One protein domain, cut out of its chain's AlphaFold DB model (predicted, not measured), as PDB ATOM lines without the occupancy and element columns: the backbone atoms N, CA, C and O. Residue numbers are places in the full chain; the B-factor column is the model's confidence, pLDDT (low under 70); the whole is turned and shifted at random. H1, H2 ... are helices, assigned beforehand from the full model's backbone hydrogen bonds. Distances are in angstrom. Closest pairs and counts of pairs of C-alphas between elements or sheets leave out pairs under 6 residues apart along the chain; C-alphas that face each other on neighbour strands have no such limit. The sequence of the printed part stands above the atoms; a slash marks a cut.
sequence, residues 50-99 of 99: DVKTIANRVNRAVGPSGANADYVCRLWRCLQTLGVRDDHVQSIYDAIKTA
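Overview. This is residues 50 to 99 of the 99 residues of the protein "Gamma-glutamylcyclotransferase" of Perkinsus olseni (UniProt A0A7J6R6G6). Three helices cross one another steeply; H1 and H2 both pack on H3, and H1 meets residues 68 to 69 of H2. Residues 62 to 63 pair antiparallel with 66 to 67 in the H1 to H2 link. The printed part has 50 residues, 36 of them in the named helices H1, H2 and H3, in that order, with no named strand; the class is all helix, and the whole is compact: radius of gyration of the C-alphas 10.7 A, spans 29 by 24 by 15 A.

Arrangement. H1, residues 51 to 60, touches H3, residues 87 to 98, with H3's residues 91 to 96 alone: find C-alphas 55 and 96, the closest, 5.2 A apart, at a steep tilt of 54 degrees, the same way. H2, residues 68 to 81, touches H3 closest at C-alphas 73 and 93, 6.3 A, at 52 degrees, opposite ways. Every O i to N i+4 pair in H1, H2 and H3 is within hydrogen-bond range.

Along the chain. Find C-alpha 51 at (125.266, 284.525, 170.051); H1 runs 14.5 A. H2 runs 20.2 A; H3, 16.6 A, ends at C-alpha 98, (126.162, 277.544, 160.300).

Size, cuts and confidence. C-alphas 64 and 83 are farthest apart, 30.2 A. The printed part has no cut; only residue 99 has pLDDT under 70.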
ATOM      1  N   ASP A  50     123.944 288.889 171.822       95.31
ATOM      2  CA  ASP A  50     123.410 287.588 171.448       95.31
ATOM      3  C   ASP A  50     124.433 286.787 170.622       95.31
ATOM      4  O   ASP A  50     125.271 287.335 169.900       95.31
ATOM      5  N   VAL A  51     124.332 285.459 170.699       96.75
ATOM      6  CA  VAL A  51     125.266 284.525 170.051       96.75
ATOM      7  C   VAL A  51     125.391 284.778 168.545       96.75
ATOM      8  O   VAL A  51     126.488 284.670 167.994       96.75
ATOM      9  N   LYS A  52     124.299 285.147 167.865       95.12
ATOM     10  CA  LYS A  52     124.304 285.367 166.414       95.12
ATOM     11  C   LYS A  52     125.066 286.640 166.057       95.12
ATOM     12  O   LYS A  52     125.840 286.638 165.097       95.12
ATOM     13  N   THR A  53     124.885 287.712 166.824       95.56
ATOM     14  CA  THR A  53     125.643 288.957 166.650       95.56
ATOM     15  C   THR A  53     127.136 288.736 166.893       95.56
ATOM     16  O   THR A  53     127.951 289.142 166.055       95.56
ATOM     17  N   ILE A  54     127.496 288.001 167.952       95.88
ATOM     18  CA  ILE A  54     128.890 287.625 168.232       95.88
ATOM     19  C   ILE A  54     129.472 286.820 167.064       95.88
ATOM     20  O   ILE A  54     130.508 287.203 166.516       95.88
ATOM     21  N   ALA A  55     128.800 285.750 166.630       96.50
ATOM     22  CA  ALA A  55     129.269 284.886 165.544       96.50
ATOM     23  C   ALA A  55     129.479 285.659 164.230       96.50
ATOM     24  O   ALA A  55     130.525 285.530 163.590       96.50
ATOM     25  N   ASN A  56     128.538 286.538 163.866       95.31
ATOM     26  CA  ASN A  56     128.658 287.395 162.684       95.31
ATOM     27  C   ASN A  56     129.887 288.311 162.745       95.31
ATOM     28  O   ASN A  56     130.583 288.487 161.740       95.31
ATOM     29  N   ARG A  57     130.162 288.906 163.912       95.00
ATOM     30  CA  ARG A  57     131.347 289.749 164.110       95.00
ATOM     31  C   ARG A  57     132.624 288.920 164.027       95.00
ATOM     32  O   ARG A  57     133.555 289.315 163.327       95.00
ATOM     33  N   VAL A  58     132.659 287.773 164.701       95.69
ATOM     34  CA  VAL A  58     133.806 286.855 164.709       95.69
ATOM     35  C   VAL A  58     134.157 286.392 163.291       95.69
ATOM     36  O   VAL A  58     135.330 286.438 162.924       95.69
ATOM     37  N   ASN A  59     133.167 286.043 162.465       96.19
ATOM     38  CA  ASN A  59     133.390 285.603 161.080       96.19
ATOM     39  C   ASN A  59     133.970 286.691 160.166       96.19
ATOM     40  O   ASN A  59     134.641 286.376 159.186       96.19
ATOM     41  N   ARG A  60     133.731 287.970 160.472       95.88
ATOM     42  CA  ARG A  60     134.215 289.105 159.669       95.88
ATOM     43  C   ARG A  60     135.528 289.698 160.181       95.88
ATOM     44  O   ARG A  60     136.183 290.438 159.453       95.88
ATOM     45  N   ALA A  61     135.899 289.423 161.430       94.81
ATOM     46  CA  ALA A  61     137.044 290.043 162.079       94.81
ATOM     47  C   ALA A  61     138.361 289.324 161.744       94.81
ATOM     48  O   ALA A  61     138.511 288.121 161.969       94.81
ATOM     49  N   VAL A  62     139.348 290.092 161.278       93.38
ATOM     50  CA  VAL A  62     140.713 289.625 161.009       93.38
ATOM     51  C   VAL A  62     141.697 290.630 161.594       93.38
ATOM     52  O   VAL A  62     141.606 291.826 161.323       93.38
ATOM     53  N   GLY A  63     142.628 290.143 162.409       89.81
ATOM     54  CA  GLY A  63     143.705 290.946 162.980       89.81
ATOM     55  C   GLY A  63     145.084 290.469 162.521       89.81
ATOM     56  O   GLY A  63     145.192 289.488 161.782       89.81
ATOM     57  N   PRO A  64     146.167 291.094 163.015       87.81
ATOM     58  CA  PRO A  64     147.541 290.678 162.715       87.81
ATOM     59  C   PRO A  64     147.851 289.215 163.081       87.81
ATOM     60  O   PRO A  64     148.775 288.624 162.534       87.81
ATOM     61  N   SER A  65     147.083 288.629 164.006       88.88
ATOM     62  CA  SER A  65     147.214 287.231 164.442       88.88
ATOM     63  C   SER A  65     146.360 286.235 163.641       88.88
ATOM     64  O   SER A  65     146.403 285.043 163.942       88.88
ATOM     65  N   GLY A  66     145.599 286.697 162.642       92.06
ATOM     66  CA  GLY A  66     144.721 285.872 161.809       92.06
ATOM     67  C   GLY A  66     143.227 286.140 162.022       92.06
ATOM     68  O   GLY A  66     142.831 287.153 162.607       92.06
ATOM     69  N   ALA A  67     142.395 285.234 161.501       95.88
ATOM     70  CA  ALA A  67     140.941 285.320 161.594       95.88
ATOM     71  C   ALA A  67     140.451 285.044 163.023       95.88
ATOM     72  O   ALA A  67     140.911 284.111 163.684       95.88
ATOM     73  N   ASN A  68     139.470 285.813 163.494       95.81
ATOM     74  CA  ASN A  68     138.906 285.611 164.831       95.81
ATOM     75  C   ASN A  68     138.117 284.288 164.927       95.81
ATOM     76  O   ASN A  68     138.099 283.637 165.971       95.81
ATOM     77  N   ALA A  69     137.532 283.824 163.818       96.56
ATOM     78  CA  ALA A  69     136.896 282.507 163.748       96.56
ATOM     79  C   ALA A  69     137.871 281.357 164.065       96.56
ATOM     80  O   ALA A  69     137.496 280.409 164.762       96.56
ATOM     81  N   ASP A  70     139.136 281.460 163.637       96.50
ATOM     82  CA  ASP A  70     140.164 280.466 163.971       96.50
ATOM     83  C   ASP A  70     140.463 280.452 165.471       96.50
ATOM     84  O   ASP A  70     140.663 279.380 166.046       96.50
ATOM     85  N   TYR A  71     140.477 281.622 166.115       95.56
ATOM     86  CA  TYR A  71     140.664 281.732 167.561       95.56
ATOM     87  C   TYR A  71     139.560 280.986 168.319       95.56
ATOM     88  O   TYR A  71     139.865 280.102 169.125       95.56
ATOM     89  N   VAL A  72     138.289 281.261 168.006       96.88
ATOM     90  CA  VAL A  72     137.148 280.607 168.670       96.88
ATOM     91  C   VAL A  72     137.138 279.096 168.410       96.88
ATOM     92  O   VAL A  72     136.977 278.316 169.347       96.88
ATOM     93  N   CYS A  73     137.392 278.655 167.172       96.38
ATOM     94  CA  CYS A  73     137.447 277.225 166.844       96.38
ATOM     95  C   CYS A  73     138.567 276.488 167.596       96.38
ATOM     96  O   CYS A  73     138.383 275.344 168.020       96.38
ATOM     97  N   ARG A  74     139.735 277.123 167.762       97.06
ATOM     98  CA  ARG A  74     140.855 276.549 168.525       97.06
ATOM     99  C   ARG A  74     140.547 276.485 170.016       97.06
ATOM    100  O   ARG A  74     140.866 275.471 170.633       97.06
ATOM    101  N   LEU A  75     139.915 277.520 170.575       97.19
ATOM    102  CA  LEU A  75     139.473 277.527 171.970       97.19
ATOM    103  C   LEU A  75     138.484 276.389 172.229       97.19
ATOM    104  O   LEU A  75     138.732 275.564 173.104       97.19
ATOM    105  N   TRP A  76     137.429 276.292 171.417       97.81
ATOM    106  CA  TRP A  76     136.446 275.214 171.516       97.81
ATOM    107  C   TRP A  76     137.116 273.833 171.476       97.81
ATOM    108  O   TRP A  76     136.912 273.014 172.368       97.81
ATOM    109  N   ARG A  77     138.005 273.593 170.500       97.25
ATOM    110  CA  ARG A  77     138.724 272.314 170.379       97.25
ATOM    111  C   ARG A  77     139.597 272.008 171.599       97.25
ATOM    112  O   ARG A  77     139.699 270.847 171.996       97.25
ATOM    113  N   CYS A  78     140.243 273.023 172.171       97.75
ATOM    114  CA  CYS A  78     141.044 272.879 173.383       97.75
ATOM    115  C   CYS A  78     140.171 272.428 174.562       97.75
ATOM    116  O   CYS A  78     140.492 271.427 175.198       97.75
ATOM    117  N   LEU A  79     139.028 273.087 174.781       96.56
ATOM    118  CA  LEU A  79     138.082 272.727 175.844       96.56
ATOM    119  C   LEU A  79     137.566 271.290 175.690       96.56
ATOM    120  O   LEU A  79     137.608 270.530 176.654       96.56
ATOM    121  N   GLN A  80     137.200 270.876 174.471       96.44
ATOM    122  CA  GLN A  80     136.781 269.492 174.191       96.44
ATOM    123  C   GLN A  80     137.889 268.477 174.500       96.44
ATOM    124  O   GLN A  80     137.632 267.426 175.078       96.44
ATOM    125  N   THR A  81     139.136 268.801 174.147       96.94
ATOM    126  CA  THR A  81     140.294 267.933 174.423       96.94
ATOM    127  C   THR A  81     140.549 267.792 175.927       96.94
ATOM    128  O   THR A  81     140.979 266.735 176.379       96.94
ATOM    129  N   LEU A  82     140.265 268.841 176.700       94.31
ATOM    130  CA  LEU A  82     140.373 268.850 178.160       94.31
ATOM    131  C   LEU A  82     139.138 268.259 178.866       94.31
ATOM    132  O   LEU A  82     139.143 268.159 180.088       94.31
ATOM    133  N   GLY A  83     138.085 267.884 178.129       95.00
ATOM    134  CA  GLY A  83     136.823 267.415 178.712       95.00
ATOM    135  C   GLY A  83     136.034 268.506 179.448       95.00
ATOM    136  O   GLY A  83     135.180 268.188 180.272       95.00
ATOM    137  N   VAL A  84     136.312 269.784 179.172       93.75
ATOM    138  CA  VAL A  84     135.646 270.930 179.804       93.75
ATOM    139  C   VAL A  84     134.435 271.343 178.976       93.75
ATOM    140  O   VAL A  84     134.544 271.595 177.773       93.75
ATOM    141  N   ARG A  85     133.276 271.455 179.634       93.38
ATOM    142  CA  ARG A  85     132.036 271.922 179.013       93.38
ATOM    143  C   ARG A  85     131.840 273.418 179.252       93.38
ATOM    144  O   ARG A  85     131.734 273.854 180.392       93.38
ATOM    145  N   ASP A  86     131.719 274.165 178.161       96.56
ATOM    146  CA  ASP A  86     131.323 275.573 178.155       96.56
ATOM    147  C   ASP A  86     130.213 275.764 177.111       96.56
ATOM    148  O   ASP A  86     130.455 275.733 175.899       96.56
ATOM    149  N   ASP A  87     128.976 275.913 177.592       97.25
ATOM    150  CA  ASP A  87     127.786 276.018 176.740       97.25
ATOM    151  C   ASP A  87     127.800 277.292 175.880       97.25
ATOM    152  O   ASP A  87     127.274 277.299 174.761       97.25
ATOM    153  N   HIS A  88     128.424 278.370 176.361       96.44
ATOM    154  CA  HIS A  88     128.489 279.628 175.629       96.44
ATOM    155  C   HIS A  88     129.481 279.537 174.467       96.44
ATOM    156  O   HIS A  88     129.137 279.880 173.331       96.44
ATOM    157  N   VAL A  89     130.679 278.998 174.715       97.25
ATOM    158  CA  VAL A  89     131.683 278.761 173.666       97.25
ATOM    159  C   VAL A  89     131.159 277.772 172.622       97.25
ATOM    160  O   VAL A  89     131.341 278.011 171.427       97.25
ATOM    161  N   GLN A  90     130.474 276.702 173.044       97.56
ATOM    162  CA  GLN A  90     129.814 275.757 172.133       97.56
ATOM    163  C   GLN A  90     128.798 276.470 171.230       97.56
ATOM    164  O   GLN A  90     128.865 276.345 170.009       97.56
ATOM    165  N   SER A  91     127.914 277.281 171.815       97.69
ATOM    166  CA  SER A  91     126.871 277.991 171.066       97.69
ATOM    167  C   SER A  91     127.450 278.944 170.013       97.69
ATOM    168  O   SER A  91     126.943 279.014 168.893       97.69
ATOM    169  N   ILE A  92     128.530 279.665 170.342       97.31
ATOM    170  CA  ILE A  92     129.216 280.550 169.386       97.31
ATOM    171  C   ILE A  92     129.904 279.735 168.285       97.31
ATOM    172  O   ILE A  92     129.820 280.107 167.114       97.31
ATOM    173  N   TYR A  93     130.573 278.632 168.637       97.31
ATOM    174  CA  TYR A  93     131.214 277.745 167.666       97.31
ATOM    175  C   TYR A  93     130.210 277.202 166.639       97.31
ATOM    176  O   TYR A  93     130.465 277.280 165.435       97.31
ATOM    177  N   ASP A  94     129.056 276.716 167.098       97.06
ATOM    178  CA  ASP A  94     128.014 276.184 166.218       97.06
ATOM    179  C   ASP A  94     127.457 277.280 165.302       97.06
ATOM    180  O   ASP A  94     127.375 277.092 164.086       97.06
ATOM    181  N   ALA A  95     127.175 278.464 165.856       96.62
ATOM    182  CA  ALA A  95     126.693 279.608 165.085       96.62
ATOM    183  C   ALA A  95     127.686 280.046 163.991       96.62
ATOM    184  O   ALA A  95     127.265 280.360 162.877       96.62
ATOM    185  N   ILE A  96     128.993 280.013 164.276       94.94
ATOM    186  CA  ILE A  96     130.063 280.283 163.301       94.94
ATOM    187  C   ILE A  96     130.048 279.272 162.151       94.94
ATOM    188  O   ILE A  96     130.280 279.661 161.010       94.94
ATOM    189  N   LYS A  97     129.791 277.987 162.435       88.38
ATOM    190  CA  LYS A  97     129.780 276.910 161.429       88.38
ATOM    191  C   LYS A  97     128.537 276.903 160.546       88.38
ATOM    192  O   LYS A  97     128.592 276.364 159.445       88.38
ATOM    193  N   THR A  98     127.435 277.465 161.033       82.38
ATOM    194  CA  THR A  98     126.162 277.544 160.300       82.38
ATOM    195  C   THR A  98     125.983 278.813 159.464       82.38
ATOM    196  O   THR A  98     125.017 278.888 158.706       82.38
ATOM    197  N   ALA A  99     126.858 279.807 159.632       63.44
ATOM    198  CA  ALA A  99     126.810 281.102 158.947       63.44
ATOM    199  C   ALA A  99     127.642 281.104 157.657       63.44
ATOM    200  O   ALA A  99     127.207 281.787 156.702       63.44
TER     201      ALA A  99